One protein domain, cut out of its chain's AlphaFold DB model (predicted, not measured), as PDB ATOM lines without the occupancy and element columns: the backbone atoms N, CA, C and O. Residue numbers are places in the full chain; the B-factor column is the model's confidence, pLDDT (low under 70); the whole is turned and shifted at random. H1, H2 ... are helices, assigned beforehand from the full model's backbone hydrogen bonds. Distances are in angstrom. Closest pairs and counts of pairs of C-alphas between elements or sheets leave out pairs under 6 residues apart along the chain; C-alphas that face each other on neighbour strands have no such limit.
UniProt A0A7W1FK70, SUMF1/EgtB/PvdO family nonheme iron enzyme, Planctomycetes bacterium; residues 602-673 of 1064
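This is residues 602 to 673 of the 1064 residues of the protein "SUMF1/EgtB/PvdO family nonheme iron enzyme" of Planctomycetes bacterium (UniProt A0A7W1FK70). One long helix, H2, is the spine of a loose rod; H1 is folded back on it near one end, and the shorter H3 is folded back on its last residues at the other end, with little H4 packed on H3. The chain thus zigzags through three helical hairpins, and residues 613 to 618, between H1 and H2, stick out free. The printed part has 72 residues with four named helices, in the order H1, H2, H3, H4, and no named strand; the class is all helix. The whole is loose, with a radius of gyration of the C-alphas of 15.2 A, and spans 49 by 18 by 17 A.

H1 takes residues 602 to 612, 15.6 A from first to last C-alpha, and begins with C-alpha 602 at (108.736, 138.147, 124.380). H2, the longest helix, takes residues 620 to 643 and is 34.1 A long, from C-alpha 620 at (97.970, 150.021, 134.349) to C-alpha 643 at (121.656, 125.689, 131.456). H3, residues 648 to 659, measures 16.4 A. H4, residues 668 to 673, measures 8.8 A and ends with C-alpha 673 at (127.006, 127.151, 140.435).

H1 and H2 touch and form a helical hairpin, at a shallow tilt of 24 degrees, opposite ways; their closest C-alphas, those of Val 605 and Leu 627, are 5.8 A apart. H2 touches H3 with residues 638 to 643 alone. These two also form a hairpin, at a shallow tilt of 18 degrees, opposite ways, and their closest C-alphas, those of Ala 642 and Arg 654, are 4.8 A apart. H3 touches H4 with residues 655 to 659 alone, in a third hairpin at a shallow tilt of 22 degrees, opposite ways; the closest C-alphas, those of Leu 655 and Ala 671, are 5.9 A apart. H2 and H4 are close but not clearly touching, with the closest C-alphas, those of Asn 643 and Ala 671, 7.5 A apart. H1 is apart from H3 and from H4. In H1, H2, H3 and H4 every O i to N i+4 pair is within hydrogen-bond range.

The two C-alphas farthest apart, those of Asp 616 and Thr 647, are 49.5 A apart, and the outline is a rod. The first and last printed C-alphas, those of Ala 602 and Gln 673, are 26.7 A apart. The printed part has no cut. The link from H2 to H3 is tight, with 4 residues; those from H1 to H2, with 7 residues, and from H3 to H4, with 8 residues, are short. The mean pLDDT of the printed part is 86.6, and residues 664 to 665 are under 70.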
ATOM      1  N   ALA A 602     107.952 137.093 125.024       83.25
ATOM      2  CA  ALA A 602     108.736 138.147 124.380       83.25
ATOM      3  C   ALA A 602     107.827 139.208 123.742       83.25
ATOM      4  O   ALA A 602     107.914 140.390 124.083       83.25
ATOM      5  N   ALA A 603     106.903 138.783 122.878       87.25
ATOM      6  CA  ALA A 603     105.917 139.654 122.251       87.25
ATOM      7  C   ALA A 603     104.962 140.268 123.285       87.25
ATOM      8  O   ALA A 603     104.595 141.436 123.164       87.25
ATOM      9  N   GLY A 604     104.589 139.514 124.323       89.50
ATOM     10  CA  GLY A 604     103.709 139.984 125.389       89.50
ATOM     11  C   GLY A 604     104.354 141.053 126.273       89.50
ATOM     12  O   GLY A 604     103.688 142.031 126.596       89.50
ATOM     13  N   VAL A 605     105.649 140.935 126.601       89.06
ATOM     14  CA  VAL A 605     106.397 141.999 127.298       89.06
ATOM     15  C   VAL A 605     106.367 143.291 126.479       89.06
ATOM     16  O   VAL A 605     105.834 144.290 126.956       89.06
ATOM     17  N   SER A 606     106.819 143.262 125.221       89.62
ATOM     18  CA  SER A 606     106.891 144.479 124.400       89.62
ATOM     19  C   SER A 606     105.520 145.066 124.045       89.62
ATOM     20  O   SER A 606     105.385 146.283 123.932       89.62
ATOM     21  N   ALA A 607     104.476 144.241 123.923       89.81
ATOM     22  CA  ALA A 607     103.107 144.719 123.736       89.81
ATOM     23  C   ALA A 607     102.538 145.399 124.997       89.81
ATOM     24  O   ALA A 607     101.821 146.393 124.882       89.81
ATOM     25  N   ILE A 608     102.875 144.906 126.196       91.06
ATOM     26  CA  ILE A 608     102.487 145.546 127.462       91.06
ATOM     27  C   ILE A 608     103.289 146.831 127.700       91.06
ATOM     28  O   ILE A 608     102.713 147.823 128.141       91.06
ATOM     29  N   GLU A 609     104.580 146.856 127.375       90.69
ATOM     30  CA  GLU A 609     105.411 148.066 127.441       90.69
ATOM     31  C   GLU A 609     104.878 149.158 126.500       90.69
ATOM     32  O   GLU A 609     104.692 150.298 126.924       90.69
ATOM     33  N   ALA A 610     104.526 148.802 125.258       88.88
ATOM     34  CA  ALA A 610     103.901 149.721 124.306       88.88
ATOM     35  C   ALA A 610     102.512 150.212 124.762       88.88
ATOM     36  O   ALA A 610     102.163 151.366 124.520       88.88
ATOM     37  N   TYR A 611     101.731 149.367 125.447       90.94
ATOM     38  CA  TYR A 611     100.452 149.756 126.050       90.94
ATOM     39  C   TYR A 611     100.634 150.722 127.234       90.94
ATOM     40  O   TYR A 611      99.969 151.754 127.300       90.94
ATOM     41  N   LEU A 612     101.578 150.436 128.137       89.56
ATOM     42  CA  LEU A 612     101.902 151.278 129.296       89.56
ATOM     43  C   LEU A 612     102.548 152.621 128.913       89.56
ATOM     44  O   LEU A 612     102.459 153.570 129.687       89.56
ATOM     45  N   ALA A 613     103.169 152.710 127.734       88.94
ATOM     46  CA  ALA A 613     103.655 153.957 127.141       88.94
ATOM     47  C   ALA A 613     102.553 154.776 126.426       88.94
ATOM     48  O   ALA A 613     102.828 155.864 125.915       88.94
ATOM     49  N   GLY A 614     101.317 154.266 126.364       83.75
ATOM     50  CA  GLY A 614     100.167 154.958 125.786       83.75
ATOM     51  C   GLY A 614      99.614 156.100 126.661       83.75
ATOM     52  O   GLY A 614      99.978 156.235 127.831       83.75
ATOM     53  N   PRO A 615      98.721 156.946 126.115       73.69
ATOM     54  CA  PRO A 615      98.113 158.052 126.853       73.69
ATOM     55  C   PRO A 615      96.954 157.591 127.760       73.69
ATOM     56  O   PRO A 615      95.886 157.226 127.272       73.69
ATOM     57  N   ASP A 616      97.158 157.698 129.078       73.88
ATOM     58  CA  ASP A 616      96.187 157.398 130.154       73.88
ATOM     59  C   ASP A 616      95.598 155.955 130.145       73.88
ATOM     60  O   ASP A 616      94.379 155.782 130.066       73.88
ATOM     61  N   PRO A 617      96.441 154.896 130.205       83.25
ATOM     62  CA  PRO A 617      96.000 153.498 130.131       83.25
ATOM     63  C   PRO A 617      95.311 153.030 131.424       83.25
ATOM     64  O   PRO A 617      95.949 152.882 132.477       83.25
ATOM     65  N   ALA A 618      94.009 152.727 131.358       83.69
ATOM     66  CA  ALA A 618      93.209 152.430 132.550       83.69
ATOM     67  C   ALA A 618      93.601 151.106 133.233       83.69
ATOM     68  O   ALA A 618      93.446 150.965 134.447       83.69
ATOM     69  N   HIS A 619      94.167 150.154 132.484       89.56
ATOM     70  CA  HIS A 619      94.534 148.820 132.983       89.56
ATOM     71  C   HIS A 619      95.957 148.744 133.556       89.56
ATOM     72  O   HIS A 619      96.492 147.654 133.750       89.56
ATOM     73  N   THR A 620      96.575 149.891 133.872       87.25
ATOM     74  CA  THR A 620      97.970 150.021 134.349       87.25
ATOM     75  C   THR A 620      98.384 148.984 135.408       87.25
ATOM     76  O   THR A 620      99.480 148.427 135.323       87.25
ATOM     77  N   SER A 621      97.540 148.700 136.405       85.19
ATOM     78  CA  SER A 621      97.865 147.735 137.470       85.19
ATOM     79  C   SER A 621      97.857 146.281 136.985       85.19
ATOM     80  O   SER A 621      98.756 145.516 137.333       85.19
ATOM     81  N   GLU A 622      96.884 145.899 136.152       88.12
ATOM     82  CA  GLU A 622      96.805 144.548 135.579       88.12
ATOM     83  C   GLU A 622      97.938 144.321 134.569       88.12
ATOM     84  O   GLU A 622      98.604 143.284 134.591       88.12
ATOM     85  N   ALA A 623      98.221 145.342 133.755       88.81
ATOM     86  CA  ALA A 623      99.343 145.394 132.831       88.81
ATOM     87  C   ALA A 623     100.685 145.179 133.547       88.81
ATOM     88  O   ALA A 623     101.451 144.307 133.144       88.81
ATOM     89  N   ARG A 624     100.956 145.884 134.656       89.38
ATOM     90  CA  ARG A 624     102.198 145.710 135.438       89.38
ATOM     91  C   ARG A 624     102.333 144.316 136.057       89.38
ATOM     92  O   ARG A 624     103.414 143.733 135.999       89.38
ATOM     93  N   GLU A 625     101.257 143.741 136.594       88.56
ATOM     94  CA  GLU A 625     101.307 142.387 137.166       88.56
ATOM     95  C   GLU A 625     101.372 141.295 136.078       88.56
ATOM     96  O   GLU A 625     101.992 140.248 136.270       88.56
ATOM     97  N   ARG A 626     100.788 141.509 134.889       90.00
ATOM     98  CA  ARG A 626     101.015 140.625 133.729       90.00
ATOM     99  C   ARG A 626     102.452 140.746 133.210       90.00
ATOM    100  O   ARG A 626     103.075 139.714 132.983       90.00
ATOM    101  N   LEU A 627     102.999 141.961 133.106       90.25
ATOM    102  CA  LEU A 627     104.388 142.222 132.711       90.25
ATOM    103  C   LEU A 627     105.370 141.477 133.622       90.25
ATOM    104  O   LEU A 627     106.196 140.720 133.128       90.25
ATOM    105  N   LYS A 628     105.220 141.604 134.947       87.12
ATOM    106  CA  LYS A 628     106.027 140.877 135.941       87.12
ATOM    107  C   LYS A 628     106.011 139.360 135.710       87.12
ATOM    108  O   LYS A 628     107.066 138.733 135.683       87.12
ATOM    109  N   ARG A 629     104.829 138.770 135.493       87.38
ATOM    110  CA  ARG A 629     104.673 137.321 135.255       87.38
ATOM    111  C   ARG A 629     105.240 136.864 133.905       87.38
ATOM    112  O   ARG A 629     105.782 135.766 133.831       87.38
ATOM    113  N   LEU A 630     105.153 137.682 132.852       89.06
ATOM    114  CA  LEU A 630     105.785 137.373 131.562       89.06
ATOM    115  C   LEU A 630     107.307 137.555 131.600       89.06
ATOM    116  O   LEU A 630     108.013 136.766 130.980       89.06
ATOM    117  N   LEU A 631     107.825 138.526 132.358       87.75
ATOM    118  CA  LEU A 631     109.264 138.685 132.576       87.75
ATOM    119  C   LEU A 631     109.865 137.481 133.315       87.75
ATOM    120  O   LEU A 631     110.919 137.020 132.897       87.75
ATOM    121  N   VAL A 632     109.175 136.921 134.320       87.00
ATOM    122  CA  VAL A 632     109.584 135.649 134.955       87.00
ATOM    123  C   VAL A 632     109.552 134.498 133.946       87.00
ATOM    124  O   VAL A 632     110.577 133.872 133.738       87.00
ATOM    125  N   LYS A 633     108.454 134.290 133.199       86.69
ATOM    126  CA  LYS A 633     108.416 133.247 132.147       86.69
ATOM    127  C   LYS A 633     109.519 133.386 131.090       86.69
ATOM    128  O   LYS A 633     109.948 132.397 130.502       86.69
ATOM    129  N   ARG A 634     109.938 134.618 130.789       87.88
ATOM    130  CA  ARG A 634     111.030 134.913 129.854       87.88
ATOM    131  C   ARG A 634     112.403 134.632 130.473       87.88
ATOM    132  O   ARG A 634     113.296 134.213 129.741       87.88
ATOM    133  N   ASP A 635     112.549 134.837 131.780       88.25
ATOM    134  CA  ASP A 635     113.712 134.433 132.573       88.25
ATOM    135  C   ASP A 635     113.820 132.896 132.629       88.25
ATOM    136  O   ASP A 635     114.830 132.354 132.191       88.25
ATOM    137  N   ASP A 636     112.736 132.187 132.972       87.69
ATOM    138  CA  ASP A 636     112.654 130.712 132.981       87.69
ATOM    139  C   ASP A 636     113.120 130.093 131.640       87.69
ATOM    140  O   ASP A 636     113.879 129.121 131.602       87.69
ATOM    141  N   LEU A 637     112.685 130.670 130.510       87.31
ATOM    142  CA  LEU A 637     113.068 130.234 129.158       87.31
ATOM    143  C   LEU A 637     114.526 130.574 128.808       87.31
ATOM    144  O   LEU A 637     115.203 129.786 128.139       87.31
ATOM    145  N   ALA A 638     115.025 131.733 129.249       86.62
ATOM    146  CA  ALA A 638     116.424 132.113 129.072       86.62
ATOM    147  C   ALA A 638     117.349 131.210 129.903       86.62
ATOM    148  O   ALA A 638     118.369 130.747 129.391       86.62
ATOM    149  N   TRP A 639     116.952 130.887 131.135       90.12
ATOM    150  CA  TRP A 639     117.631 129.944 132.018       90.12
ATOM    151  C   TRP A 639     117.670 128.533 131.428       90.12
ATOM    152  O   TRP A 639     118.751 127.961 131.297       90.12
ATOM    153  N   ALA A 640     116.530 128.001 130.971       88.00
ATOM    154  CA  ALA A 640     116.467 126.697 130.310       88.00
ATOM    155  C   ALA A 640     117.380 126.623 129.070       88.00
ATOM    156  O   ALA A 640     118.041 125.611 128.840       88.00
ATOM    157  N   THR A 641     117.478 127.717 128.305       87.62
ATOM    158  CA  THR A 641     118.392 127.823 127.153       87.62
ATOM    159  C   THR A 641     119.861 127.905 127.583       87.62
ATOM    160  O   THR A 641     120.735 127.352 126.916       87.62
ATOM    161  N   ALA A 642     120.161 128.591 128.688       87.50
ATOM    162  CA  ALA A 642     121.527 128.776 129.168       87.50
ATOM    163  C   ALA A 642     122.103 127.523 129.844       87.50
ATOM    164  O   ALA A 642     123.264 127.176 129.611       87.50
ATOM    165  N   ASN A 643     121.279 126.836 130.637       88.50
ATOM    166  CA  ASN A 643     121.656 125.689 131.456       88.50
ATOM    167  C   ASN A 643     121.692 124.349 130.690       88.50
ATOM    168  O   ASN A 643     122.189 123.367 131.241       88.50
ATOM    169  N   ALA A 644     121.208 124.307 129.441       87.88
ATOM    170  CA  ALA A 644     121.132 123.098 128.616       87.88
ATOM    171  C   ALA A 644     122.455 122.300 128.539       87.88
ATOM    172  O   ALA A 644     123.553 122.872 128.547       87.88
ATOM    173  N   GLU A 645     122.334 120.971 128.465       76.75
ATOM    174  CA  GLU A 645     123.440 120.003 128.510       76.75
ATOM    175  C   GLU A 645     124.168 119.866 127.159       76.75
ATOM    176  O   GLU A 645     124.103 118.839 126.489       76.75
ATOM    177  N   ASP A 646     124.885 120.922 126.773       79.56
ATOM    178  CA  ASP A 646     125.836 120.927 125.651       79.56
ATOM    179  C   ASP A 646     127.293 120.900 126.166       79.56
ATOM    180  O   ASP A 646     127.547 120.590 127.336       79.56
ATOM    181  N   THR A 647     128.286 121.225 125.325       89.69
ATOM    182  CA  THR A 647     129.688 121.228 125.776       89.69
ATOM    183  C   THR A 647     129.922 122.249 126.893       89.69
ATOM    184  O   THR A 647     129.310 123.320 126.937       89.69
ATOM    185  N   ALA A 648     130.863 121.954 127.797       88.75
ATOM    186  CA  ALA A 648     131.155 122.826 128.937       88.75
ATOM    187  C   ALA A 648     131.563 124.255 128.519       88.75
ATOM    188  O   ALA A 648     131.222 125.210 129.214       88.75
ATOM    189  N   HIS A 649     132.219 124.420 127.363       90.00
ATOM    190  CA  HIS A 649     132.563 125.728 126.795       90.00
ATOM    191  C   HIS A 649     131.325 126.526 126.357       90.00
ATOM    192  O   HIS A 649     131.194 127.701 126.703       90.00
ATOM    193  N   GLU A 650     130.398 125.896 125.633       90.56
ATOM    194  CA  GLU A 650     129.166 126.540 125.160       90.56
ATOM    195  C   GLU A 650     128.224 126.849 126.328       90.56
ATOM    196  O   GLU A 650     127.713 127.965 126.438       90.56
ATOM    197  N   ARG A 651     128.070 125.905 127.266       92.12
ATOM    198  CA  ARG A 651     127.303 126.098 128.503       92.12
ATOM    199  C   ARG A 651     127.886 127.237 129.350       92.12
ATOM    200  O   ARG A 651     127.138 128.124 129.749       92.12
ATOM    201  N   LEU A 652     129.209 127.303 129.540       92.81
ATOM    202  CA  LEU A 652     129.868 128.423 130.228       92.81
ATOM    203  C   LEU A 652     129.604 129.773 129.541       92.81
ATOM    204  O   LEU A 652     129.310 130.762 130.217       92.81
ATOM    205  N   ALA A 653     129.691 129.826 128.209       91.19
ATOM    206  CA  ALA A 653     129.429 131.045 127.448       91.19
ATOM    207  C   ALA A 653     127.975 131.519 127.617       91.19
ATOM    208  O   ALA A 653     127.747 132.697 127.902       91.19
ATOM    209  N   ARG A 654     126.994 130.610 127.521       91.31
ATOM    210  CA  ARG A 654     125.573 130.948 127.711       91.31
ATOM    211  C   ARG A 654     125.244 131.354 129.146       91.31
ATOM    212  O   ARG A 654     124.516 132.321 129.331       91.31
ATOM    213  N   LEU A 655     125.795 130.680 130.156       91.38
ATOM    214  CA  LEU A 655     125.568 131.036 131.562       91.38
ATOM    215  C   LEU A 655     126.154 132.417 131.912       91.38
ATOM    216  O   LEU A 655     125.527 133.194 132.630       91.38
ATOM    217  N   ARG A 656     127.316 132.774 131.347       91.81
ATOM    218  CA  ARG A 656     127.876 134.135 131.457       91.81
ATOM    219  C   ARG A 656     127.026 135.178 130.720       91.81
ATOM    220  O   ARG A 656     126.856 136.284 131.231       91.81
ATOM    221  N   ALA A 657     126.459 134.834 129.560       88.81
ATOM    222  CA  ALA A 657     125.520 135.696 128.836       88.81
ATOM    223  C   ALA A 657     124.182 135.878 129.582       88.81
ATOM    224  O   ALA A 657     123.605 136.960 129.547       88.81
ATOM    225  N   TYR A 658     123.718 134.853 130.304       89.50
ATOM    226  CA  TYR A 658     122.534 134.909 131.163       89.50
ATOM    227  C   TYR A 658     122.731 135.882 132.339       89.50
ATOM    228  O   TYR A 658     121.973 136.843 132.460       89.50
ATOM    229  N   LEU A 659     123.811 135.736 133.122       87.31
ATOM    230  CA  LEU A 659     124.128 136.639 134.249       87.31
ATOM    231  C   LEU A 659     124.388 138.105 133.843       87.31
ATOM    232  O   LEU A 659     124.313 139.007 134.679       87.31
ATOM    233  N   THR A 660     124.716 138.357 132.573       86.56
ATOM    234  CA  THR A 660     124.901 139.710 132.015       86.56
ATOM    235  C   THR A 660     123.667 140.227 131.262       86.56
ATOM    236  O   THR A 660     123.692 141.336 130.726       86.56
ATOM    237  N   GLY A 661     122.573 139.460 131.244       78.62
ATOM    238  CA  GLY A 661     121.323 139.818 130.586       78.62
ATOM    239  C   GLY A 661     120.524 140.919 131.310       78.62
ATOM    240  O   GLY A 661     120.681 141.128 132.514       78.62
ATOM    241  N   PRO A 662     119.618 141.618 130.597       72.69
ATOM    242  CA  PRO A 662     118.779 142.691 131.148       72.69
ATOM    243  C   PRO A 662     117.469 142.188 131.794       72.69
ATOM    244  O   PRO A 662     116.525 142.959 131.951       72.69
ATOM    245  N   LEU A 663     117.362 140.889 132.083       76.00
ATOM    246  CA  LEU A 663     116.160 140.268 132.647       76.00
ATOM    247  C   LEU A 663     116.154 140.344 134.187       76.00
ATOM    248  O   LEU A 663     117.177 140.686 134.792       76.00
ATOM    249  N   PRO A 664     115.018 140.029 134.847       67.31
ATOM    250  CA  PRO A 664     115.043 139.601 136.242       67.31
ATOM    251  C   PRO A 664     116.036 138.446 136.431       67.31
ATOM    252  O   PRO A 664     116.470 137.831 135.463       67.31
ATOM    253  N   ARG A 665     116.422 138.193 137.681       69.44
ATOM    254  CA  ARG A 665     117.465 137.221 138.009       69.44
ATOM    255  C   ARG A 665     116.972 136.218 139.040       69.44
ATOM    256  O   ARG A 665     117.381 136.270 140.200       69.44
ATOM    257  N   THR A 666     116.044 135.342 138.661       81.94
ATOM    258  CA  THR A 666     115.549 134.308 139.587       81.94
ATOM    259  C   THR A 666     116.575 133.191 139.798       81.94
ATOM    260  O   THR A 666     116.683 132.677 140.910       81.94
ATOM    261  N   HIS A 667     117.387 132.874 138.780       86.19
ATOM    262  CA  HIS A 667     118.347 131.761 138.800       86.19
ATOM    263  C   HIS A 667     119.812 132.179 139.053       86.19
ATOM    264  O   HIS A 667     120.720 131.398 138.780       86.19
ATOM    265  N   ASP A 668     120.085 133.374 139.599       85.06
ATOM    266  CA  ASP A 668     121.458 133.911 139.762       85.06
ATOM    267  C   ASP A 668     122.411 132.942 140.497       85.06
ATOM    268  O   ASP A 668     123.546 132.728 140.066       85.06
ATOM    269  N   GLY A 669     121.943 132.305 141.576       84.88
ATOM    270  CA  GLY A 669     122.732 131.325 142.334       84.88
ATOM    271  C   GLY A 669     122.965 130.011 141.581       84.88
ATOM    272  O   GLY A 669     124.069 129.467 141.613       84.88
ATOM    273  N   GLU A 670     121.958 129.521 140.854       89.62
ATOM    274  CA  GLU A 670     122.060 128.304 140.037       89.62
ATOM    275  C   GLU A 670     122.991 128.528 138.835       89.62
ATOM    276  O   GLU A 670     123.804 127.667 138.499       89.62
ATOM    277  N   ALA A 671     122.946 129.719 138.231       89.19
ATOM    278  CA  ALA A 671     123.830 130.123 137.147       89.19
ATOM    279  C   ALA A 671     125.289 130.266 137.606       89.19
ATOM    280  O   ALA A 671     126.192 129.816 136.900       89.19
ATOM    281  N   GLN A 672     125.541 130.817 138.799       89.00
ATOM    282  CA  GLN A 672     126.887 130.866 139.387       89.00
ATOM    283  C   GLN A 672     127.441 129.461 139.680       89.00
ATOM    284  O   GLN A 672     128.586 129.170 139.328       89.00
ATOM    285  N   GLN A 673     126.626 128.557 140.238       89.19
ATOM    286  CA  GLN A 673     127.006 127.151 140.435       89.19
ATOM    287  C   GLN A 673     127.262 126.435 139.098       89.19
ATOM    288  O   GLN A 673     128.263 125.734 138.948       89.19
TER     289      GLN A 673